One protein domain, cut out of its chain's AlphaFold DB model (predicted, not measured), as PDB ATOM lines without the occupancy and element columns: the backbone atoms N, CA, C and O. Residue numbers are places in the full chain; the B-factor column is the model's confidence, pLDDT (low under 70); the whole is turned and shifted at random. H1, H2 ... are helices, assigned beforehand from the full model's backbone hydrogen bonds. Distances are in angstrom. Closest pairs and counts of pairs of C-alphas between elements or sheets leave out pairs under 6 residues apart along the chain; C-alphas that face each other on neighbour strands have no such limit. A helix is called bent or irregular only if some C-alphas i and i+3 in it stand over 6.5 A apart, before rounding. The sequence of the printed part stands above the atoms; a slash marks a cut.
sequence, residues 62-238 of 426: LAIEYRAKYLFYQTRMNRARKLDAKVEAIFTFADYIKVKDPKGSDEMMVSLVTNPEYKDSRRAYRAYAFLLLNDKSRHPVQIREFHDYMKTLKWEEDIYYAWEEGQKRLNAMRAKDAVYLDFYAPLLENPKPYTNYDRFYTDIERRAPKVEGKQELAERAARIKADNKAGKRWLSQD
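This is residues 62 to 238 of the 426 residues of an uncharacterized protein of Victivallis vadensis (UniProt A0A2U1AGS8). An elongated stack of helices, most of them laid crosswise to its long axis, begins with H1, H2 and H3 at one end, has H4, H5 and H6 in the middle, and closes with H7, H8 and H9 at the other end. Short H4 sits between H3 and the pair H5 and H6, while H7 and H8 come close to the middle group without clearly touching it. The printed part has 177 residues with nine named helices, H1 to H9 in chain order, and no named strand; the class is all helix. The whole is compact, with a radius of gyration of the C-alphas of 18.0 A, and spans 52 by 34 by 33 A.

H1, residues 62 to 79, begins at C-alpha 62 (136.946, 63.314, 125.413) and is 25.5 A long. H2 is residues 83 to 97, 21.4 A long, and H3 is residues 102 to 114. H4 is residues 125 to 131 and H5 residues 143 to 150. H6, residues 156 to 173, measures 25.9 A from C-alpha 156 (120.011, 88.836, 150.187). H7 is residues 177 to 189; it is irregular, with C-alphas 183 and 186 7.5 A apart. H8, residues 195 to 210, 24.6 A long, is only just irregular, with C-alphas 206 and 209 6.9 A apart. H9, residues 215 to 231, is 25.4 A long and ends at C-alpha 231 (120.091, 87.247, 166.495).

H1 and H2 form a helical hairpin at a shallow tilt of 18 degrees, in which H1 touches H2 with residues 70 to 77 alone; their closest C-alphas, of Met 77 and Ala 89, are 4.7 A apart. H2 and H3 form another, closest at the C-alphas of Ala 94 and Ser 105, 4.3 A. The hub, H4, touches H3 at a steep tilt of 49 degrees, closest at the C-alphas of Met 109 and Ala 127, 5.2 A. H4 and H5 form a hairpin, closest at the C-alphas of Tyr 128 and Phe 146, 6.0 A. H4 touches H6, running the same way at 16 degrees, closest at the C-alphas of Ala 129 and Gly 166, 4.9 A. H6 and H7 are close but not clearly touching, with the C-alphas of Leu 170 and Tyr 180 7.3 A apart. H7 touches H8 at a steep tilt of 46 degrees, closest at the C-alphas of Asp 177 and Arg 207, 5.6 A. H8 and H9 form a hairpin at 16 degrees, closest at the C-alphas of Glu 205 and Ala 218, 4.0 A. Every O i to N i+4 pair is within hydrogen-bond range in H1, H2, H4, H5 and H6, against 8 of 9 in H3, 6 of 9 in H7, 8 of 12 in H8 and 12 of 13 in H9.

The two C-alphas farthest apart, of Ile 64 and Glu 216, are 54.9 A apart. The printed part has no cut. The link from H4 to H5, 11 residues, is long. Mean pLDDT of the printed part is 93.0, and no printed residue is under 70.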
ATOM      1  N   LEU A  62     136.898  61.970 124.831       77.06
ATOM      2  CA  LEU A  62     136.946  63.314 125.413       77.06
ATOM      3  C   LEU A  62     136.606  64.409 124.392       77.06
ATOM      4  O   LEU A  62     135.978  65.409 124.742       77.06
ATOM      5  N   ALA A  63     136.999  64.248 123.126       76.88
ATOM      6  CA  ALA A  63     136.652  65.186 122.063       76.88
ATOM      7  C   ALA A  63     135.147  65.171 121.747       76.88
ATOM      8  O   ALA A  63     134.540  66.241 121.644       76.88
ATOM      9  N   ILE A  64     134.542  63.982 121.650       75.00
ATOM     10  CA  ILE A  64     133.100  63.811 121.422       75.00
ATOM     11  C   ILE A  64     132.308  64.358 122.607       75.00
ATOM     12  O   ILE A  64     131.406  65.171 122.409       75.00
ATOM     13  N   GLU A  65     132.677  63.987 123.835       78.62
ATOM     14  CA  GLU A  65     132.038  64.508 125.045       78.62
ATOM     15  C   GLU A  65     132.140  66.034 125.089       78.62
ATOM     16  O   GLU A  65     131.147  66.724 125.344       78.62
ATOM     17  N   TYR A  66     133.322  66.574 124.758       82.81
ATOM     18  CA  TYR A  66     133.509  68.012 124.725       82.81
ATOM     19  C   TYR A  66     132.569  68.685 123.718       82.81
ATOM     20  O   TYR A  66     131.946  69.701 124.037       82.81
ATOM     21  N   ARG A  67     132.462  68.127 122.505       84.19
ATOM     22  CA  ARG A  67     131.633  68.668 121.422       84.19
ATOM     23  C   ARG A  67     130.141  68.564 121.731       84.19
ATOM     24  O   ARG A  67     129.414  69.524 121.481       84.19
ATOM     25  N   ALA A  68     129.699  67.452 122.309       77.06
ATOM     26  CA  ALA A  68     128.315  67.256 122.724       77.06
ATOM     27  C   ALA A  68     127.907  68.289 123.784       77.06
ATOM     28  O   ALA A  68     126.915  68.998 123.610       77.06
ATOM     29  N   LYS A  69     128.718  68.455 124.838       82.25
ATOM     30  CA  LYS A  69     128.483  69.474 125.874       82.25
ATOM     31  C   LYS A  69     128.569  70.897 125.317       82.25
ATOM     32  O   LYS A  69     127.739  71.730 125.666       82.25
ATOM     33  N   TYR A  70     129.503  71.169 124.401       90.75
ATOM     34  CA  TYR A  70     129.593  72.457 123.706       90.75
ATOM     35  C   TYR A  70     128.277  72.796 122.994       90.75
ATOM     36  O   TYR A  70     127.708  73.860 123.230       90.75
ATOM     37  N   LEU A  71     127.763  71.883 122.159       88.50
ATOM     38  CA  LEU A  71     126.513  72.088 121.422       88.50
ATOM     39  C   LEU A  71     125.310  72.200 122.362       88.50
ATOM     40  O   LEU A  71     124.421  73.022 122.125       88.50
ATOM     41  N   PHE A  72     125.294  71.418 123.443       87.19
ATOM     42  CA  PHE A  72     124.260  71.490 124.469       87.19
ATOM     43  C   PHE A  72     124.202  72.880 125.118       87.19
ATOM     44  O   PHE A  72     123.145  73.514 125.122       87.19
ATOM     45  N   TYR A  73     125.335  73.387 125.615       91.12
ATOM     46  CA  TYR A  73     125.399  74.700 126.256       91.12
ATOM     47  C   TYR A  73     125.142  75.840 125.268       91.12
ATOM     48  O   TYR A  73     124.377  76.749 125.588       91.12
ATOM     49  N   GLN A  74     125.671  75.757 124.044       92.44
ATOM     50  CA  GLN A  74     125.388  76.727 122.986       92.44
ATOM     51  C   GLN A  74     123.886  76.777 122.654       92.44
ATOM     52  O   GLN A  74     123.290  77.850 122.566       92.44
ATOM     53  N   THR A  75     123.239  75.616 122.521       89.25
ATOM     54  CA  THR A  75     121.793  75.534 122.266       89.25
ATOM     55  C   THR A  75     120.989  76.107 123.430       89.25
ATOM     56  O   THR A  75     120.040  76.861 123.206       89.25
ATOM     57  N   ARG A  76     121.374  75.796 124.676       88.75
ATOM     58  CA  ARG A  76     120.732  76.346 125.882       88.75
ATOM     59  C   ARG A  76     120.855  77.869 125.930       88.75
ATOM     60  O   ARG A  76     119.849  78.543 126.137       88.75
ATOM     61  N   MET A  77     122.047  78.401 125.665       93.94
ATOM     62  CA  MET A  77     122.304  79.837 125.561       93.94
ATOM     63  C   MET A  77     121.427  80.494 124.491       93.94
ATOM     64  O   MET A  77     120.862  81.556 124.740       93.94
ATOM     65  N   ASN A  78     121.264  79.873 123.321       92.44
ATOM     66  CA  ASN A  78     120.458  80.424 122.228       92.44
ATOM     67  C   ASN A  78     118.944  80.354 122.485       92.44
ATOM     68  O   ASN A  78     118.202  81.195 121.985       92.44
ATOM     69  N   ARG A  79     118.474  79.373 123.265       91.94
ATOM     70  CA  ARG A  79     117.044  79.190 123.576       91.94
ATOM     71  C   ARG A  79     116.565  79.977 124.795       91.94
ATOM     72  O   ARG A  79     115.365  80.213 124.910       91.94
ATOM     73  N   ALA A  80     117.459  80.351 125.707       90.19
ATOM     74  CA  ALA A  80     117.098  81.123 126.891       90.19
ATOM     75  C   ALA A  80     116.569  82.514 126.493       90.19
ATOM     76  O   ALA A  80     117.231  83.243 125.756       90.19
ATOM     77  N   ARG A  81     115.366  82.861 126.970       88.44
ATOM     78  CA  ARG A  81     114.690  84.138 126.658       88.44
ATOM     79  C   ARG A  81     114.578  85.086 127.847       88.44
ATOM     80  O   ARG A  81     114.627  86.291 127.660       88.44
ATOM     81  N   LYS A  82     114.397  84.553 129.059       89.06
ATOM     82  CA  LYS A  82     114.343  85.373 130.278       89.06
ATOM     83  C   LYS A  82     115.735  85.912 130.597       89.06
ATOM     84  O   LYS A  82     116.695  85.160 130.461       89.06
ATOM     85  N   LEU A  83     115.816  87.159 131.058       90.75
ATOM     86  CA  LEU A  83     117.072  87.872 131.312       90.75
ATOM     87  C   LEU A  83     118.063  87.057 132.162       90.75
ATOM     88  O   LEU A  83     119.149  86.727 131.696       90.75
ATOM     89  N   ASP A  84     117.670  86.656 133.372       89.81
ATOM     90  CA  ASP A  84     118.555  85.917 134.284       89.81
ATOM     91  C   ASP A  84     118.936  84.530 133.752       89.81
ATOM     92  O   ASP A  84     120.101  84.136 133.825       89.81
ATOM     93  N   ALA A  85     117.989  83.811 133.143       89.94
ATOM     94  CA  ALA A  85     118.263  82.529 132.498       89.94
ATOM     95  C   ALA A  85     119.216  82.669 131.298       89.94
ATOM     96  O   ALA A  85     120.025  81.776 131.041       89.94
ATOM     97  N   LYS A  86     119.127  83.779 130.555       94.19
ATOM     98  CA  LYS A  86     120.008  84.095 129.427       94.19
ATOM     99  C   LYS A  86     121.419  84.388 129.917       94.19
ATOM    100  O   LYS A  86     122.353  83.771 129.410       94.19
ATOM    101  N   VAL A  87     121.567  85.244 130.927       95.06
ATOM    102  CA  VAL A  87     122.864  85.563 131.541       95.06
ATOM    103  C   VAL A  87     123.512  84.318 132.150       95.06
ATOM    104  O   VAL A  87     124.674  84.041 131.864       95.06
ATOM    105  N   GLU A  88     122.759  83.501 132.893       93.12
ATOM    106  CA  GLU A  88     123.255  82.230 133.441       93.12
ATOM    107  C   GLU A  88     123.720  81.275 132.330       93.12
ATOM    108  O   GLU A  88     124.756  80.618 132.457       93.12
ATOM    109  N   ALA A  89     122.973  81.184 131.225       94.56
ATOM    110  CA  ALA A  89     123.325  80.301 130.119       94.56
ATOM    111  C   ALA A  89     124.568  80.782 129.351       94.56
ATOM    112  O   ALA A  89     125.395  79.947 128.985       94.56
ATOM    113  N   ILE A  90     124.727  82.098 129.146       97.12
ATOM    114  CA  ILE A  90     125.953  82.683 128.575       97.12
ATOM    115  C   ILE A  90     127.137  82.397 129.501       97.12
ATOM    116  O   ILE A  90     128.142  81.861 129.043       97.12
ATOM    117  N   PHE A  91     127.005  82.678 130.805       96.62
ATOM    118  CA  PHE A  91     128.063  82.424 131.786       96.62
ATOM    119  C   PHE A  91     128.477  80.950 131.795       96.62
ATOM    120  O   PHE A  91     129.660  80.636 131.714       96.62
ATOM    121  N   THR A  92     127.506  80.035 131.852       95.44
ATOM    122  CA  THR A  92     127.766  78.587 131.889       95.44
ATOM    123  C   THR A  92     128.499  78.120 130.633       95.44
ATOM    124  O   THR A  92     129.414  77.305 130.716       95.44
ATOM    125  N   PHE A  93     128.114  78.637 129.464       97.25
ATOM    126  CA  PHE A  93     128.791  78.304 128.216       97.25
ATOM    127  C   PHE A  93     130.215  78.870 128.171       97.25
ATOM    128  O   PHE A  93     131.142  78.136 127.831       97.25
ATOM    129  N   ALA A  94     130.399  80.128 128.574       97.25
ATOM    130  CA  ALA A  94     131.707  80.768 128.657       97.25
ATOM    131  C   ALA A  94     132.645  80.010 129.615       97.25
ATOM    132  O   ALA A  94     133.756  79.638 129.236       97.25
ATOM    133  N   ASP A  95     132.172  79.676 130.819       95.50
ATOM    134  CA  ASP A  95     132.950  78.914 131.801       95.50
ATOM    135  C   ASP A  95     133.336  77.519 131.286       95.50
ATOM    136  O   ASP A  95     134.446  77.043 131.534       95.50
ATOM    137  N   TYR A  96     132.452  76.881 130.516       95.50
ATOM    138  CA  TYR A  96     132.716  75.582 129.910       95.50
ATOM    139  C   TYR A  96     133.830  75.634 128.849       95.50
ATOM    140  O   TYR A  96     134.678  74.738 128.794       95.50
ATOM    141  N   ILE A  97     133.861  76.680 128.017       95.94
ATOM    142  CA  ILE A  97     134.846  76.796 126.930       95.94
ATOM    143  C   ILE A  97     136.179  77.409 127.374       95.94
ATOM    144  O   ILE A  97     137.153  77.273 126.639       95.94
ATOM    145  N   LYS A  98     136.275  78.005 128.572       94.38
ATOM    146  CA  LYS A  98     137.431  78.800 129.047       94.38
ATOM    147  C   LYS A  98     138.818  78.182 128.854       94.38
ATOM    148  O   LYS A  98     139.794  78.909 128.706       94.38
ATOM    149  N   VAL A  99     138.927  76.853 128.880       91.94
ATOM    150  CA  VAL A  99     140.209  76.149 128.702       91.94
ATOM    151  C   VAL A  99     140.562  75.979 127.223       91.94
ATOM    152  O   VAL A  99     141.721  76.149 126.855       91.94
ATOM    153  N   LYS A 100     139.585  75.638 126.371       92.19
ATOM    154  CA  LYS A 100     139.822  75.377 124.939       92.19
ATOM    155  C   LYS A 100     139.702  76.629 124.072       92.19
ATOM    156  O   LYS A 100     140.349  76.702 123.035       92.19
ATOM    157  N   ASP A 101     138.893  77.591 124.498       94.81
ATOM    158  CA  ASP A 101     138.718  78.897 123.873       94.81
ATOM    159  C   ASP A 101     138.679  80.006 124.945       94.81
ATOM    160  O   ASP A 101     137.615  80.528 125.295       94.81
ATOM    161  N   PRO A 102     139.846  80.371 125.508       94.94
ATOM    162  CA  PRO A 102     139.928  81.423 126.516       94.94
ATOM    163  C   PRO A 102     139.522  82.798 125.972       94.94
ATOM    164  O   PRO A 102     139.004  83.614 126.729       94.94
ATOM    165  N   LYS A 103     139.727  83.067 124.672       95.88
ATOM    166  CA  LYS A 103     139.361  84.352 124.057       95.88
ATOM    167  C   LYS A 103     137.846  84.478 123.912       95.88
ATOM    168  O   LYS A 103     137.305  85.500 124.317       95.88
ATOM    169  N   GLY A 104     137.176  83.444 123.399       96.19
ATOM    170  CA  GLY A 104     135.717  83.418 123.301       96.19
ATOM    171  C   GLY A 104     135.044  83.432 124.673       96.19
ATOM    172  O   GLY A 104     134.067  84.151 124.871       96.19
ATOM    173  N   SER A 105     135.607  82.719 125.658       96.69
ATOM    174  CA  SER A 105     135.149  82.814 127.050       96.69
ATOM    175  C   SER A 105     135.254  84.239 127.591       96.69
ATOM    176  O   SER A 105     134.295  84.715 128.191       96.69
ATOM    177  N   ASP A 106     136.396  84.913 127.420       96.88
ATOM    178  CA  ASP A 106     136.588  86.285 127.900       96.88
ATOM    179  C   ASP A 106     135.603  87.248 127.227       96.88
ATOM    180  O   ASP A 106     134.902  87.982 127.913       96.88
ATOM    181  N   GLU A 107     135.458  87.176 125.901       97.00
ATOM    182  CA  GLU A 107     134.514  88.009 125.143       97.00
ATOM    183  C   GLU A 107     133.071  87.863 125.649       97.00
ATOM    184  O   GLU A 107     132.374  88.862 125.841       97.00
ATOM    185  N   MET A 108     132.632  86.635 125.939       97.12
ATOM    186  CA  MET A 108     131.304  86.391 126.506       97.12
ATOM    187  C   MET A 108     131.172  86.952 127.923       97.12
ATOM    188  O   MET A 108     130.172  87.604 128.220       97.12
ATOM    189  N   MET A 109     132.168  86.759 128.791       96.69
ATOM    190  CA  MET A 109     132.132  87.300 130.156       96.69
ATOM    191  C   MET A 109     132.102  88.832 130.153       96.69
ATOM    192  O   MET A 109     131.308  89.430 130.875       96.69
ATOM    193  N   VAL A 110     132.901  89.472 129.297       96.69
ATOM    194  CA  VAL A 110     132.910  90.932 129.128       96.69
ATOM    195  C   VAL A 110     131.563  91.429 128.607       96.69
ATOM    196  O   VAL A 110     131.052  92.437 129.097       96.69
ATOM    197  N   SER A 111     130.935  90.703 127.676       95.88
ATOM    198  CA  SER A 111     129.605  91.064 127.167       95.88
ATOM    199  C   SER A 111     128.544  91.104 128.274       95.88
ATOM    200  O   SER A 111     127.675  91.971 128.249       95.88
ATOM    201  N   LEU A 112     128.645  90.230 129.283       96.06
ATOM    202  CA  LEU A 112     127.719  90.186 130.420       96.06
ATOM    203  C   LEU A 112     127.837  91.389 131.359       96.06
ATOM    204  O   LEU A 112     126.876  91.703 132.054       96.06
ATOM    205  N   VAL A 113     128.996  92.047 131.382       94.69
ATOM    206  CA  VAL A 113     129.284  93.190 132.263       94.69
ATOM    207  C   VAL A 113     129.126  94.531 131.545       94.69
ATOM    208  O   VAL A 113     128.802  95.538 132.169       94.69
ATOM    209  N   THR A 114     129.331  94.556 130.229       93.62
ATOM    210  CA  THR A 114     129.348  95.797 129.438       93.62
ATOM    211  C   THR A 114     128.059  96.050 128.661       93.62
ATOM    212  O   THR A 114     127.768  97.203 128.348       93.62
ATOM    213  N   ASN A 115     127.267  95.014 128.353       92.88
ATOM    214  CA  ASN A 115     126.002  95.187 127.642       92.88
ATOM    215  C   ASN A 115     124.930  95.774 128.585       92.88
ATOM    216  O   ASN A 115     124.581  95.123 129.576       92.88
ATOM    217  N   PRO A 116     124.343  96.948 128.268       89.94
ATOM    218  CA  PRO A 116     123.274  97.544 129.070       89.94
ATOM    219  C   PRO A 116     122.064  96.625 129.281       89.94
ATOM    220  O   PRO A 116     121.425  96.714 130.323       89.94
ATOM    221  N   GLU A 117     121.778  95.717 128.342       89.88
ATOM    222  CA  GLU A 117     120.687  94.737 128.453       89.88
ATOM    223  C   GLU A 117     120.847  93.822 129.680       89.88
ATOM    224  O   GLU A 117     119.859  93.385 130.265       89.88
ATOM    225  N   TYR A 118     122.087  93.542 130.091       91.00
ATOM    226  CA  TYR A 118     122.396  92.606 131.176       91.00
ATOM    227  C   TYR A 118     122.679  93.285 132.514       91.00
ATOM    228  O   TYR A 118     122.829  92.593 133.522       91.00
ATOM    229  N   LYS A 119     122.686  94.624 132.551       84.44
ATOM    230  CA  LYS A 119     122.997  95.420 133.746       84.44
ATOM    231  C   LYS A 119     122.091  95.087 134.935       84.44
ATOM    232  O   LYS A 119     122.563  95.031 136.069       84.44
ATOM    233  N   ASP A 120     120.814  94.834 134.662       84.00
ATOM    234  CA  ASP A 120     119.809  94.545 135.687       84.00
ATOM    235  C   ASP A 120     119.685  93.044 135.994       84.00
ATOM    236  O   ASP A 120     118.865  92.637 136.820       84.00
ATOM    237  N   SER A 121     120.491  92.190 135.347       90.88
ATOM    238  CA  SER A 121     120.472  90.765 135.658       90.88
ATOM    239  C   SER A 121     121.071  90.513 137.030       90.88
ATOM    240  O   SER A 121     122.202  90.898 137.319       90.88
ATOM    241  N   ARG A 122     120.363  89.726 137.836       88.69
ATOM    242  CA  ARG A 122     120.807  89.257 139.155       88.69
ATOM    243  C   ARG A 122     121.868  88.163 139.072       88.69
ATOM    244  O   ARG A 122     122.399  87.743 140.093       88.69
ATOM    245  N   ARG A 123     122.144  87.639 137.874       90.88
ATOM    246  CA  ARG A 123     123.115  86.556 137.636       90.88
ATOM    247  C   ARG A 123     124.449  87.045 137.101       90.88
ATOM    248  O   ARG A 123     125.412  86.276 137.093       90.88
ATOM    249  N   ALA A 124     124.541  88.321 136.735       94.62
ATOM    250  CA  ALA A 124     125.774  88.892 136.218       94.62
ATOM    251  C   ALA A 124     126.916  88.899 137.256       94.62
ATOM    252  O   ALA A 124     128.072  88.891 136.833       94.62
ATOM    253  N   TYR A 125     126.647  88.791 138.576       94.12
ATOM    254  CA  TYR A 125     127.708  88.705 139.605       94.12
ATOM    255  C   TYR A 125     128.775  87.661 139.279       94.12
ATOM    256  O   TYR A 125     129.934  87.850 139.627       94.12
ATOM    257  N   ARG A 126     128.415  86.558 138.611       95.00
ATOM    258  CA  ARG A 126     129.377  85.510 138.253       95.00
ATOM    259  C   ARG A 126     130.376  85.980 137.201       95.00
ATOM    260  O   ARG A 126     131.563  85.698 137.327       95.00
ATOM    261  N   ALA A 127     129.916  86.726 136.199       96.38
ATOM    262  CA  ALA A 127     130.781  87.322 135.186       96.38
ATOM    263  C   ALA A 127     131.647  88.435 135.792       96.38
ATOM    264  O   ALA A 127     132.864  88.433 135.620       96.38
ATOM    265  N   TYR A 128     131.039  89.310 136.596       97.12
ATOM    266  CA  TYR A 128     131.751  90.321 137.376       97.12
ATOM    267  C   TYR A 128     132.845  89.691 138.264       97.12
ATOM    268  O   TYR A 128     133.975  90.171 138.276       97.12
ATOM    269  N   ALA A 129     132.557  88.578 138.947       97.06
ATOM    270  CA  ALA A 129     133.524  87.860 139.780       97.06
ATOM    271  C   ALA A 129     134.597  87.141 138.951       97.06
ATOM    272  O   ALA A 129     135.755  87.106 139.349       97.06
ATOM    273  N   PHE A 130     134.253  86.584 137.790       95.50
ATOM    274  CA  PHE A 130     135.230  85.978 136.885       95.50
ATOM    275  C   PHE A 130     136.268  87.005 136.403       95.50
ATOM    276  O   PHE A 130     137.465  86.707 136.353       95.50
ATOM    277  N   LEU A 131     135.806  88.215 136.078       96.69
ATOM    278  CA  LEU A 131     136.627  89.327 135.598       96.69
ATOM    279  C   LEU A 131     137.332  90.095 136.726       96.69
ATOM    280  O   LEU A 131     138.263  90.852 136.448       96.69
ATOM    281  N   LEU A 132     136.921  89.894 137.983       97.56
ATOM    282  CA  LEU A 132     137.459  90.599 139.144       97.56
ATOM    283  C   LEU A 132     138.978  90.404 139.246       97.56
ATOM    284  O   LEU A 132     139.477  89.282 139.419       97.56
ATOM    285  N   LEU A 133     139.693  91.526 139.129       95.12
ATOM    286  CA  LEU A 133     141.152  91.648 139.136       95.12
ATOM    287  C   LEU A 133     141.851  90.711 138.133       95.12
ATOM    288  O   LEU A 133     142.985  90.288 138.348       95.12
ATOM    289  N   ASN A 134     141.171  90.343 137.043       93.25
ATOM    290  CA  ASN A 134     141.720  89.463 136.019       93.25
ATOM    291  C   ASN A 134     142.533  90.251 134.989       93.25
ATOM    292  O   ASN A 134     142.007  90.635 133.950       93.25
ATOM    293  N   ASP A 135     143.822  90.452 135.253       91.69
ATOM    294  CA  ASP A 135     144.763  91.172 134.380       91.69
ATOM    295  C   ASP A 135     144.900  90.594 132.957       91.69
ATOM    296  O   ASP A 135     145.305  91.298 132.035       91.69
ATOM    297  N   LYS A 136     144.527  89.325 132.760       89.50
ATOM    298  CA  LYS A 136     144.506  88.655 131.449       89.50
ATOM    299  C   LYS A 136     143.250  88.938 130.626       89.50
ATOM    300  O   LYS A 136     143.214  88.571 129.451       89.50
ATOM    301  N   SER A 137     142.217  89.509 131.238       91.62
ATOM    302  CA  SER A 137     140.989  89.873 130.536       91.62
ATOM    303  C   SER A 137     141.175  91.154 129.731       91.62
ATOM    304  O   SER A 137     141.949  92.032 130.107       91.62
ATOM    305  N   ARG A 138     140.404  91.307 128.649       90.38
ATOM    306  CA  ARG A 138     140.297  92.592 127.940       90.38
ATOM    307  C   ARG A 138     139.580  93.669 128.757       90.38
ATOM    308  O   ARG A 138     139.726  94.847 128.445       90.38
ATOM    309  N   HIS A 139     138.811  93.279 129.774       93.88
ATOM    310  CA  HIS A 139     138.100  94.202 130.654       93.88
ATOM    311  C   HIS A 139     138.163  93.721 132.115       93.88
ATOM    312  O   HIS A 139     137.193  93.161 132.633       93.88
ATOM    313  N   PRO A 140     139.318  93.891 132.786       95.19
ATOM    314  CA  PRO A 140     139.463  93.534 134.192       95.19
ATOM    315  C   PRO A 140     138.528  94.382 135.061       95.19
ATOM    316  O   PRO A 140     138.604  95.608 135.035       95.19
ATOM    317  N   VAL A 141     137.697  93.726 135.869       96.56
ATOM    318  CA  VAL A 141     136.779  94.388 136.806       96.56
ATOM    319  C   VAL A 141     137.523  94.728 138.096       96.56
ATOM    320  O   VAL A 141     138.177  93.868 138.691       96.56
ATOM    321  N   GLN A 142     137.414  95.969 138.563       97.12
ATOM    322  CA  GLN A 142     137.957  96.388 139.856       97.12
ATOM    323  C   GLN A 142     137.020  96.012 141.015       97.12
ATOM    324  O   GLN A 142     135.812  95.863 140.836       97.12
ATOM    325  N   ILE A 143     137.555  95.931 142.243       97.44
ATOM    326  CA  ILE A 143     136.754  95.671 143.461       97.44
ATOM    327  C   ILE A 143     135.580  96.653 143.573       97.44
ATOM    328  O   ILE A 143     134.457  96.254 143.875       97.44
ATOM    329  N   ARG A 144     135.824  97.938 143.288       96.62
ATOM    330  CA  ARG A 144     134.786  98.973 143.328       96.62
ATOM    331  C   ARG A 144     133.645  98.684 142.352       96.62
ATOM    332  O   ARG A 144     132.494  98.769 142.751       96.62
ATOM    333  N   GLU A 145     133.959  98.317 141.113       95.25
ATOM    334  CA  GLU A 145     132.956  98.015 140.084       95.25
ATOM    335  C   GLU A 145     132.134  96.775 140.451       95.25
ATOM    336  O   GLU A 145     130.916  96.767 140.284       95.25
ATOM    337  N   PHE A 146     132.784  95.758 141.027       96.69
ATOM    338  CA  PHE A 146     132.104  94.586 141.572       96.69
ATOM    339  C   PHE A 146     131.097  94.978 142.664       96.69
ATOM    340  O   PHE A 146     129.932  94.588 142.608       96.69
ATOM    341  N   HIS A 147     131.518  95.805 143.625       96.25
ATOM    342  CA  HIS A 147     130.637  96.296 144.686       96.25
ATOM    343  C   HIS A 147     129.522  97.207 144.166       96.25
ATOM    344  O   HIS A 147     128.405  97.146 144.675       96.25
ATOM    345  N   ASP A 148     129.795  98.042 143.164       94.50
ATOM    346  CA  ASP A 148     128.788  98.915 142.564       94.50
ATOM    347  C   ASP A 148     127.697  98.101 141.859       94.50
ATOM    348  O   ASP A 148     126.517  98.408 142.022       94.50
ATOM    349  N   TYR A 149     128.059  97.002 141.189       93.88
ATOM    350  CA  TYR A 149     127.076  96.032 140.710       93.88
ATOM    351  C   TYR A 149     126.322  95.363 141.869       93.88
ATOM    352  O   TYR A 149     125.101  95.289 141.844       93.88
ATOM    353  N   MET A 150     127.001  94.918 142.930       94.56
ATOM    354  CA  MET A 150     126.320  94.260 144.057       94.56
ATOM    355  C   MET A 150     125.248  95.133 144.722       94.56
ATOM    356  O   MET A 150     124.277  94.592 145.245       94.56
ATOM    357  N   LYS A 151     125.383  96.465 144.682       92.50
ATOM    358  CA  LYS A 151     124.361  97.402 145.183       92.50
ATOM    359  C   LYS A 151     123.057  97.370 144.380       92.50
ATOM    360  O   LYS A 151     122.038  97.819 144.894       92.50
ATOM    361  N   THR A 152     123.065  96.866 143.144       90.62
ATOM    362  CA  THR A 152     121.845  96.716 142.329       90.62
ATOM    363  C   THR A 152     121.050  95.463 142.702       90.62
ATOM    364  O   THR A 152     119.864  95.361 142.379       90.62
ATOM    365  N   LEU A 153     121.670  94.514 143.412       90.38
ATOM    366  CA  LEU A 153     121.018  93.289 143.851       90.38
ATOM    367  C   LEU A 153     120.030  93.594 144.980       90.38
ATOM    368  O   LEU A 153     120.395  94.102 146.036       90.38
ATOM    369  N   LYS A 154     118.763  93.240 144.758       85.44
ATOM    370  CA  LYS A 154     117.680  93.463 145.729       85.44
ATOM    371  C   LYS A 154     117.610  92.384 146.811       85.44
ATOM    372  O   LYS A 154     117.101  92.638 147.898       85.44
ATOM    373  N   TRP A 155     118.089  91.182 146.501       84.62
ATOM    374  CA  TRP A 155     117.833  89.985 147.295       84.62
ATOM    375  C   TRP A 155     119.072  89.504 148.027       84.62
ATOM    376  O   TRP A 155     120.150  89.384 147.444       84.62
ATOM    377  N   GLU A 156     118.902  89.182 149.304       87.69
ATOM    378  CA  GLU A 156     120.011  88.836 150.187       87.69
ATOM    379  C   GLU A 156     120.717  87.540 149.765       87.69
ATOM    380  O   GLU A 156     121.935  87.436 149.899       87.69
ATOM    381  N   GLU A 157     119.996  86.578 149.187       87.06
ATOM    382  CA  GLU A 157     120.577  85.341 148.665       87.06
ATOM    383  C   GLU A 157     121.516  85.601 147.480       87.06
ATOM    384  O   GLU A 157     122.579  84.986 147.382       87.06
ATOM    385  N   ASP A 158     121.149  86.521 146.584       88.50
ATOM    386  CA  ASP A 158     121.983  86.884 145.437       88.50
ATOM    387  C   ASP A 158     123.196  87.714 145.884       88.50
ATOM    388  O   ASP A 158     124.304  87.477 145.400       88.50
ATOM    389  N   ILE A 159     123.023  88.613 146.864       93.56
ATOM    390  CA  ILE A 159     124.134  89.356 147.486       93.56
ATOM    391  C   ILE A 159     125.119  88.380 148.145       93.56
ATOM    392  O   ILE A 159     126.328  88.480 147.927       93.56
ATOM    393  N   TYR A 160     124.617  87.400 148.901       94.56
ATOM    394  CA  TYR A 160     125.440  86.375 149.540       94.56
ATOM    395  C   TYR A 160     126.239  85.562 148.515       94.56
ATOM    396  O   TYR A 160     127.426  85.288 148.720       94.56
ATOM    397  N   TYR A 161     125.613  85.203 147.390       92.19
ATOM    398  CA  TYR A 161     126.289  84.497 146.307       92.19
ATOM    399  C   TYR A 161     127.323  85.346 145.577       92.19
ATOM    400  O   TYR A 161     128.388  84.831 145.240       92.19
ATOM    401  N   ALA A 162     127.063  86.635 145.376       95.62
ATOM    402  CA  ALA A 162     128.054  87.542 144.817       95.62
ATOM    403  C   ALA A 162     129.308  87.607 145.709       95.62
ATOM    404  O   ALA A 162     130.424  87.447 145.210       95.62
ATOM    405  N   TRP A 163     129.141  87.716 147.034       97.50
ATOM    406  CA  TRP A 163     130.267  87.626 147.971       97.50
ATOM    407  C   TRP A 163     131.020  86.292 147.870       97.50
ATOM    408  O   TRP A 163     132.252  86.274 147.928       97.50
ATOM    409  N   GLU A 164     130.302  85.179 147.694       95.81
ATOM    410  CA  GLU A 164     130.912  83.858 147.519       95.81
ATOM    411  C   GLU A 164     131.791  83.781 146.272       95.81
ATOM    412  O   GLU A 164     132.926  83.313 146.341       95.81
ATOM    413  N   GLU A 165     131.267  84.224 145.131       96.12
ATOM    414  CA  GLU A 165     131.977  84.156 143.857       96.12
ATOM    415  C   GLU A 165     133.180  85.099 143.836       96.12
ATOM    416  O   GLU A 165     134.261  84.706 143.392       96.12
ATOM    417  N   GLY A 166     133.047  86.299 144.412       97.31
ATOM    418  CA  GLY A 166     134.184  87.197 144.605       97.31
ATOM    419  C   GLY A 166     135.269  86.563 145.486       97.31
ATOM    420  O   GLY A 166     136.436  86.527 145.097       97.31
ATOM    421  N   GLN A 167     134.900  85.948 146.616       97.12
ATOM    422  CA  GLN A 167     135.853  85.222 147.468       97.12
ATOM    423  C   GLN A 167     136.512  84.044 146.733       97.12
ATOM    424  O   GLN A 167     137.729  83.867 146.828       97.12
ATOM    425  N   LYS A 168     135.743  83.238 145.986       96.31
ATOM    426  CA  LYS A 168     136.275  82.133 145.166       96.31
ATOM    427  C   LYS A 168     137.306  82.641 144.168       96.31
ATOM    428  O   LYS A 168     138.367  82.027 144.035       96.31
ATOM    429  N   ARG A 169     137.039  83.775 143.515       95.62
ATOM    430  CA  ARG A 169     137.990  84.412 142.603       95.62
ATOM    431  C   ARG A 169     139.265  84.842 143.324       95.62
ATOM    432  O   ARG A 169     140.352  84.488 142.870       95.62
ATOM    433  N   LEU A 170     139.156  85.553 144.449       96.69
ATOM    434  CA  LEU A 170     140.326  85.973 145.233       96.69
ATOM    435  C   LEU A 170     141.168  84.769 145.684       96.69
ATOM    436  O   LEU A 170     142.397  84.806 145.588       96.69
ATOM    437  N   ASN A 171     140.511  83.674 146.091       95.94
ATOM    438  CA  ASN A 171     141.163  82.411 146.441       95.94
ATOM    439  C   ASN A 171     141.905  81.802 145.243       95.94
ATOM    440  O   ASN A 171     143.063  81.409 145.381       95.94
ATOM    441  N   ALA A 172     141.269  81.754 144.069       93.75
ATOM    442  CA  ALA A 172     141.868  81.213 142.849       93.75
ATOM    443  C   ALA A 172     143.103  82.010 142.397       93.75
ATOM    444  O   ALA A 172     144.078  81.422 141.932       93.75
ATOM    445  N   MET A 173     143.090  83.332 142.579       93.38
ATOM    446  CA  MET A 173     144.228  84.208 142.276       93.38
ATOM    447  C   MET A 173     145.299  84.230 143.373       93.38
ATOM    448  O   MET A 173     146.360  84.809 143.160       93.38
ATOM    449  N   ARG A 174     145.034  83.626 144.540       94.19
ATOM    450  CA  ARG A 174     145.890  83.718 145.736       94.19
ATOM    451  C   ARG A 174     146.203  85.175 146.100       94.19
ATOM    452  O   ARG A 174     147.361  85.540 146.303       94.19
ATOM    453  N   ALA A 175     145.166  86.011 146.146       95.31
ATOM    454  CA  ALA A 175     145.315  87.432 146.446       95.31
ATOM    455  C   ALA A 175     145.997  87.670 147.812       95.31
ATOM    456  O   ALA A 175     145.928  86.839 148.722       95.31
ATOM    457  N   LYS A 176     146.663  88.820 147.963       96.81
ATOM    458  CA  LYS A 176     147.292  89.221 149.233       96.81
ATOM    459  C   LYS A 176     146.229  89.529 150.289       96.81
ATOM    460  O   LYS A 176     145.140  89.978 149.945       96.81
ATOM    461  N   ASP A 177     146.568  89.372 151.569       97.56
ATOM    462  CA  ASP A 177     145.630  89.592 152.680       97.56
ATOM    463  C   ASP A 177     144.989  90.989 152.657       97.56
ATOM    464  O   ASP A 177     143.778  91.091 152.830       97.56
ATOM    465  N   ALA A 178     145.750  92.039 152.328       97.00
ATOM    466  CA  ALA A 178     145.218  93.398 152.186       97.00
ATOM    467  C   ALA A 178     144.080  93.493 151.150       97.00
ATOM    468  O   ALA A 178     143.069  94.131 151.411       97.00
ATOM    469  N   VAL A 179     144.188  92.772 150.027       97.31
ATOM    470  CA  VAL A 179     143.170  92.772 148.961       97.31
ATOM    471  C   VAL A 179     141.865  92.133 149.441       97.31
ATOM    472  O   VAL A 179     140.787  92.601 149.088       97.31
ATOM    473  N   TYR A 180     141.936  91.088 150.273       97.31
ATOM    474  CA  TYR A 180     140.734  90.523 150.898       97.31
ATOM    475  C   TYR A 180     140.078  91.512 151.857       97.31
ATOM    476  O   TYR A 180     138.855  91.599 151.887       97.31
ATOM    477  N   LEU A 181     140.868  92.243 152.645       97.62
ATOM    478  CA  LEU A 181     140.331  93.228 153.584       97.62
ATOM    479  C   LEU A 181     139.666  94.396 152.849       97.62
ATOM    480  O   LEU A 181     138.578  94.803 153.246       97.62
ATOM    481  N   ASP A 182     140.257  94.869 151.748       96.62
ATOM    482  CA  ASP A 182     139.657  95.897 150.890       96.62
ATOM    483  C   ASP A 182     138.362  95.399 150.234       96.62
ATOM    484  O   ASP A 182     137.363  96.117 150.181       96.62
ATOM    485  N   PHE A 183     138.346  94.141 149.782       97.88
ATOM    486  CA  PHE A 183     137.143  93.498 149.258       97.88
ATOM    487  C   PHE A 183     136.042  93.405 150.326       97.88
ATOM    488  O   PHE A 183     134.900  93.746 150.057       97.88
ATOM    489  N   TYR A 184     136.358  93.016 151.560       97.75
ATOM    490  CA  TYR A 184     135.352  92.865 152.615       97.75
ATOM    491  C   TYR A 184     134.984  94.151 153.363       97.75
ATOM    492  O   TYR A 184     134.075  94.110 154.193       97.75
ATOM    493  N   ALA A 185     135.635  95.283 153.088       96.06
ATOM    494  CA  ALA A 185     135.386  96.538 153.799       96.06
ATOM    495  C   ALA A 185     133.886  96.913 153.895       96.06
ATOM    496  O   ALA A 185     133.425  97.195 155.007       96.06
ATOM    497  N   PRO A 186     133.069  96.788 152.823       96.44
ATOM    498  CA  PRO A 186     131.641  97.094 152.907       96.44
ATOM    499  C   PRO A 186     130.856  96.216 153.894       96.44
ATOM    500  O   PRO A 186     129.869  96.682 154.460       96.44
ATOM    501  N   LEU A 187     131.272  94.963 154.132       95.38
ATOM    502  CA  LEU A 187     130.614  94.070 155.100       95.38
ATOM    503  C   LEU A 187     130.880  94.468 156.550       95.38
ATOM    504  O   LEU A 187     130.100  94.096 157.427       95.38
ATOM    505  N   LEU A 188     131.981  95.172 156.817       95.19
ATOM    506  CA  LEU A 188     132.253  95.728 158.139       95.19
ATOM    507  C   LEU A 188     131.452  97.008 158.347       95.19
ATOM    508  O   LEU A 188     130.889  97.193 159.425       95.19
ATOM    509  N   GLU A 189     131.384  97.867 157.325       94.25
ATOM    510  CA  GLU A 189     130.609  99.114 157.338       94.25
ATOM    511  C   GLU A 189     129.111  98.868 157.500       94.25
ATOM    512  O   GLU A 189     128.493  99.482 158.365       94.25
ATOM    513  N   ASN A 190     128.558  97.932 156.726       94.12
ATOM    514  CA  ASN A 190     127.148  97.554 156.754       94.12
ATOM    515  C   ASN A 190     127.010  96.045 157.015       94.12
ATOM    516  O   ASN A 190     126.875  95.261 156.066       94.12
ATOM    517  N   PRO A 191     127.057  95.620 158.292       94.00
ATOM    518  CA  PRO A 191     127.008  94.214 158.648       94.00
ATOM    519  C   PRO A 191     125.724  93.523 158.205       94.00
ATOM    520  O   PRO A 191     124.625  94.072 158.310       94.00
ATOM    521  N   LYS A 192     125.856  92.280 157.738       94.38
ATOM    522  CA  LYS A 192     124.714  91.448 157.360       94.38
ATOM    523  C   LYS A 192     124.266  90.609 158.557       94.38
ATOM    524  O   LYS A 192     125.079  89.838 159.069       94.38
ATOM    525  N   PRO A 193     122.987  90.702 158.975       92.31
ATOM    526  CA  PRO A 193     122.496  90.097 160.207       92.31
ATOM    527  C   PRO A 193     122.142  88.616 160.009       92.31
ATOM    528  O   PRO A 193     121.062  88.189 160.407       92.31
ATOM    529  N   TYR A 194     122.994  87.843 159.333       92.12
ATOM    530  CA  TYR A 194     122.759  86.430 159.039       92.12
ATOM    531  C   TYR A 194     124.018  85.623 159.312       92.12
ATOM    532  O   TYR A 194     125.087  85.924 158.785       92.12
ATOM    533  N   THR A 195     123.866  84.527 160.050       92.06
ATOM    534  CA  THR A 195     124.965  83.605 160.382       92.06
ATOM    535  C   THR A 195     125.659  83.014 159.150       92.06
ATOM    536  O   THR A 195     126.833  82.662 159.211       92.06
ATOM    537  N   ASN A 196     124.997  82.968 157.988       93.44
ATOM    538  CA  ASN A 196     125.617  82.565 156.722       93.44
ATOM    539  C   ASN A 196     126.825  83.453 156.361       93.44
ATOM    540  O   ASN A 196     127.800  82.960 155.796       93.44
ATOM    541  N   TYR A 197     126.795  84.741 156.718       96.12
ATOM    542  CA  TYR A 197     127.886  85.682 156.452       96.12
ATOM    543  C   TYR A 197     129.084  85.516 157.394       96.12
ATOM    544  O   TYR A 197     130.165  86.022 157.084       96.12
ATOM    545  N   ASP A 198     128.956  84.755 158.488       95.62
ATOM    546  CA  ASP A 198     130.023  84.545 159.477       95.62
ATOM    547  C   ASP A 198     131.309  83.991 158.854       95.62
ATOM    548  O   ASP A 198     132.404  84.239 159.362       95.62
ATOM    549  N   ARG A 199     131.212  83.278 157.724       95.31
ATOM    550  CA  ARG A 199     132.388  82.803 156.982       95.31
ATOM    551  C   ARG A 199     133.265  83.948 156.465       95.31
ATOM    552  O   ARG A 199     134.484  83.828 156.493       95.31
ATOM    553  N   PHE A 200     132.662  85.054 156.024       97.56
ATOM    554  CA  PHE A 200     133.396  86.209 155.508       97.56
ATOM    555  C   PHE A 200     134.048  86.969 156.659       97.56
ATOM    556  O   PHE A 200     135.237  87.261 156.605       97.56
ATOM    557  N   TYR A 201     133.312  87.172 157.753       97.81
ATOM    558  CA  TYR A 201     133.852  87.766 158.979       97.81
ATOM    559  C   TYR A 201     134.983  86.925 159.588       97.81
ATOM    560  O   TYR A 201     135.987  87.468 160.035       97.81
ATOM    561  N   THR A 202     134.887  85.597 159.524       97.06
ATOM    562  CA  THR A 202     135.976  84.692 159.937       97.06
ATOM    563  C   THR A 202     137.216  84.855 159.056       97.06
ATOM    564  O   THR A 202     138.343  84.814 159.550       97.06
ATOM    565  N   ASP A 203     137.032  85.082 157.755       97.00
ATOM    566  CA  ASP A 203     138.142  85.373 156.851       97.00
ATOM    567  C   ASP A 203     138.797  86.727 157.153       97.00
ATOM    568  O   ASP A 203     140.023  86.822 157.094       97.00
ATOM    569  N   ILE A 204     138.016  87.736 157.549       97.88
ATOM    570  CA  ILE A 204     138.537  89.022 158.031       97.88
ATOM    571  C   ILE A 204     139.351  88.818 159.313       97.88
ATOM    572  O   ILE A 204     140.514  89.207 159.338       97.88
ATOM    573  N   GLU A 205     138.802  88.145 160.335       97.56
ATOM    574  CA  GLU A 205     139.507  87.838 161.596       97.56
ATOM    575  C   GLU A 205     140.858  87.156 161.363       97.56
ATOM    576  O   GLU A 205     141.855  87.487 162.002       97.56
ATOM    577  N   ARG A 206     140.910  86.215 160.417       97.25
ATOM    578  CA  ARG A 206     142.122  85.452 160.100       97.25
ATOM    579  C   ARG A 206     143.191  86.279 159.379       97.25
ATOM    580  O   ARG A 206     144.378  85.959 159.480       97.25
ATOM    581  N   ARG A 207     142.785  87.268 158.579       97.44
ATOM    582  CA  ARG A 207     143.675  88.018 157.672       97.44
ATOM    583  C   ARG A 207     144.081  89.376 158.228       97.44
ATOM    584  O   ARG A 207     145.223  89.778 158.034       97.44
ATOM    585  N   ALA A 208     143.189  90.049 158.947       97.06
ATOM    586  CA  ALA A 208     143.406  91.376 159.518       97.06
ATOM    587  C   ALA A 208     144.694  91.496 160.360       97.06
ATOM    588  O   ALA A 208     145.455  92.428 160.110       97.06
ATOM    589  N   PRO A 209     145.041  90.545 161.254       96.88
ATOM    590  CA  PRO A 209     146.273  90.630 162.046       96.88
ATOM    591  C   PRO A 209     147.572  90.544 161.230       96.88
ATOM    592  O   PRO A 209     148.639  90.858 161.748       96.88
ATOM    593  N   LYS A 210     147.503  90.094 159.970       96.44
ATOM    594  CA  LYS A 210     148.659  89.937 159.072       96.44
ATOM    595  C   LYS A 210     148.941  91.186 158.239       96.44
ATOM    596  O   LYS A 210     149.911  91.203 157.485       96.44
ATOM    597  N   VAL A 211     148.081  92.198 158.331       96.12
ATOM    598  CA  VAL A 211     148.202  93.454 157.594       96.12
ATOM    599  C   VAL A 211     148.417  94.576 158.600       96.12
ATOM    600  O   VAL A 211     147.645  94.739 159.544       96.12
ATOM    601  N   GLU A 212     149.486  95.341 158.407       93.81
ATOM    602  CA  GLU A 212     149.843  96.452 159.284       93.81
ATOM    603  C   GLU A 212     148.704  97.483 159.370       93.81
ATOM    604  O   GLU A 212     148.105  97.855 158.359       93.81
ATOM    605  N   GLY A 213     148.377  97.914 160.593       92.06
ATOM    606  CA  GLY A 213     147.329  98.902 160.859       92.06
ATOM    607  C   GLY A 213     145.892  98.402 160.677       92.06
ATOM    608  O   GLY A 213     144.979  99.220 160.601       92.06
ATOM    609  N   LYS A 214     145.659  97.085 160.570       94.62
ATOM    610  CA  LYS A 214     144.320  96.502 160.349       94.62
ATOM    611  C   LYS A 214     143.833  95.593 161.480       94.62
ATOM    612  O   LYS A 214     142.790  94.962 161.335       94.62
ATOM    613  N   GLN A 215     144.537  95.532 162.609       93.56
ATOM    614  CA  GLN A 215     144.233  94.629 163.728       93.56
ATOM    615  C   GLN A 215     142.813  94.829 164.286       93.56
ATOM    616  O   GLN A 215     142.118  93.851 164.562       93.56
ATOM    617  N   GLU A 216     142.342  96.076 164.357       95.25
ATOM    618  CA  GLU A 216     140.994  96.433 164.825       95.25
ATOM    619  C   GLU A 216     139.859  95.804 163.993       95.25
ATOM    620  O   GLU A 216     138.760  95.566 164.499       95.25
ATOM    621  N   LEU A 217     140.118  95.470 162.721       96.81
ATOM    622  CA  LEU A 217     139.114  94.847 161.857       96.81
ATOM    623  C   LEU A 217     138.765  93.430 162.326       96.81
ATOM    624  O   LEU A 217     137.621  93.004 162.159       96.81
ATOM    625  N   ALA A 218     139.720  92.715 162.933       96.31
ATOM    626  CA  ALA A 218     139.473  91.392 163.499       96.31
ATOM    627  C   ALA A 218     138.494  91.473 164.676       96.31
ATOM    628  O   ALA A 218     137.531  90.710 164.737       96.31
ATOM    629  N   GLU A 219     138.685  92.441 165.575       95.81
ATOM    630  CA  GLU A 219     137.789  92.648 166.715       95.81
ATOM    631  C   GLU A 219     136.378  93.028 166.263       95.81
ATOM    632  O   GLU A 219     135.391  92.499 166.780       95.81
ATOM    633  N   ARG A 220     136.267  93.909 165.261       96.81
ATOM    634  CA  ARG A 220     134.972  94.299 164.690       96.81
ATOM    635  C   ARG A 220     134.245  93.106 164.070       96.81
ATOM    636  O   ARG A 220     133.060  92.919 164.333       96.81
ATOM    637  N   ALA A 221     134.945  92.284 163.289       97.12
ATOM    638  CA  ALA A 221     134.379  91.076 162.691       97.12
ATOM    639  C   ALA A 221     133.906  90.063 163.754       97.12
ATOM    640  O   ALA A 221     132.814  89.504 163.624       97.12
ATOM    641  N   ALA A 222     134.671  89.894 164.838       96.56
ATOM    642  CA  ALA A 222     134.300  89.020 165.948       96.56
ATOM    643  C   ALA A 222     133.026  89.492 166.667       96.56
ATOM    644  O   ALA A 222     132.150  88.674 166.962       96.56
ATOM    645  N   ARG A 223     132.886  90.807 166.901       96.62
ATOM    646  CA  ARG A 223     131.666  91.395 167.482       96.62
ATOM    647  C   ARG A 223     130.449  91.163 166.588       96.62
ATOM    648  O   ARG A 223     129.455  90.627 167.061       96.62
ATOM    649  N   ILE A 224     130.570  91.437 165.286       96.50
ATOM    650  CA  ILE A 224     129.485  91.203 164.315       96.50
ATOM    651  C   ILE A 224     129.029  89.737 164.330       96.50
ATOM    652  O   ILE A 224     127.834  89.455 164.342       96.50
ATOM    653  N   LYS A 225     129.962  88.779 164.374       95.88
ATOM    654  CA  LYS A 225     129.619  87.351 164.477       95.88
ATOM    655  C   LYS A 225     128.896  87.005 165.777       95.88
ATOM    656  O   LYS A 225     127.992  86.168 165.765       95.88
ATOM    657  N   ALA A 226     129.294  87.599 166.900       94.56
ATOM    658  CA  ALA A 226     128.598  87.403 168.169       94.56
ATOM    659  C   ALA A 226     127.151  87.921 168.087       94.56
ATOM    660  O   ALA A 226     126.226  87.193 168.460       94.56
ATOM    661  N   ASP A 227     126.955  89.102 167.499       93.94
ATOM    662  CA  ASP A 227     125.634  89.700 167.280       93.94
ATOM    663  C   ASP A 227     124.773  88.843 166.336       93.94
ATOM    664  O   ASP A 227     123.610  88.554 166.633       93.94
ATOM    665  N   ASN A 228     125.352  88.341 165.240       93.19
ATOM    666  CA  ASN A 228     124.677  87.440 164.302       93.19
ATOM    667  C   ASN A 228     124.190  86.154 164.984       93.19
ATOM    668  O   ASN A 228     123.048  85.726 164.778       93.19
ATOM    669  N   LYS A 229     125.037  85.542 165.821       90.44
ATOM    670  CA  LYS A 229     124.686  84.338 166.590       90.44
ATOM    671  C   LYS A 229     123.585  84.610 167.609       90.44
ATOM    672  O   LYS A 229     122.681  83.786 167.746       90.44
ATOM    673  N   ALA A 230     123.630  85.755 168.290       91.00
ATOM    674  CA  ALA A 230     122.586  86.165 169.225       91.00
ATOM    675  C   ALA A 230     121.243  86.399 168.513       91.00
ATOM    676  O   ALA A 230     120.197  85.992 169.019       91.00
ATOM    677  N   GLY A 231     121.276  86.979 167.309       86.94
ATOM    678  CA  GLY A 231     120.091  87.247 166.495       86.94
ATOM    679  C   GLY A 231     119.389  85.999 165.949       86.94
ATOM    680  O   GLY A 231     118.218  86.093 165.583       86.94
ATOM    681  N   LYS A 232     120.069  84.840 165.897       82.75
ATOM    682  CA  LYS A 232     119.539  83.555 165.386       82.75
ATOM    683  C   LYS A 232     118.869  83.677 164.010       82.75
ATOM    684  O   LYS A 232     117.822  83.088 163.763       82.75
ATOM    685  N   ARG A 233     119.477  84.447 163.107       83.56
ATOM    686  CA  ARG A 233     119.007  84.628 161.727       83.56
ATOM    687  C   ARG A 233     119.887  83.837 160.768       83.56
ATOM    688  O   ARG A 233     121.119  83.882 160.851       83.56
ATOM    689  N   TRP A 234     119.261  83.126 159.841       85.44
ATOM    690  CA  TRP A 234     119.940  82.400 158.774       85.44
ATOM    691  C   TRP A 234     119.193  82.594 157.458       85.44
ATOM    692  O   TRP A 234     117.971  82.724 157.436       85.44
ATOM    693  N   LEU A 235     119.942  82.611 156.362       84.81
ATOM    694  CA  LEU A 235     119.395  82.369 155.037       84.81
ATOM    695  C   LEU A 235     119.160  80.870 154.900       84.81
ATOM    696  O   LEU A 235     120.032  80.061 155.246       84.81
ATOM    697  N   SER A 236     117.996  80.506 154.381       80.69
ATOM    698  CA  SER A 236     117.628  79.117 154.142       80.69
ATOM    699  C   SER A 236     118.647  78.419 153.241       80.69
ATOM    700  O   SER A 236     118.894  78.840 152.108       80.69
ATOM    701  N   GLN A 237     119.256  77.339 153.736       80.38
ATOM    702  CA  GLN A 237     120.232  76.582 152.948       80.38
ATOM    703  C   GLN A 237     119.587  75.913 151.735       80.38
ATOM    704  O   GLN A 237     120.218  75.825 150.679       80.38
ATOM    705  N   ASP A 238     118.334  75.487 151.876       79.25
ATOM    706  CA  ASP A 238     117.582  74.854 150.802       79.25
ATOM    707  C   ASP A 238     117.222  75.865 149.714       79.25
ATOM    708  O   ASP A 238     117.351  75.544 148.532       79.25
TER     709      ASP A 238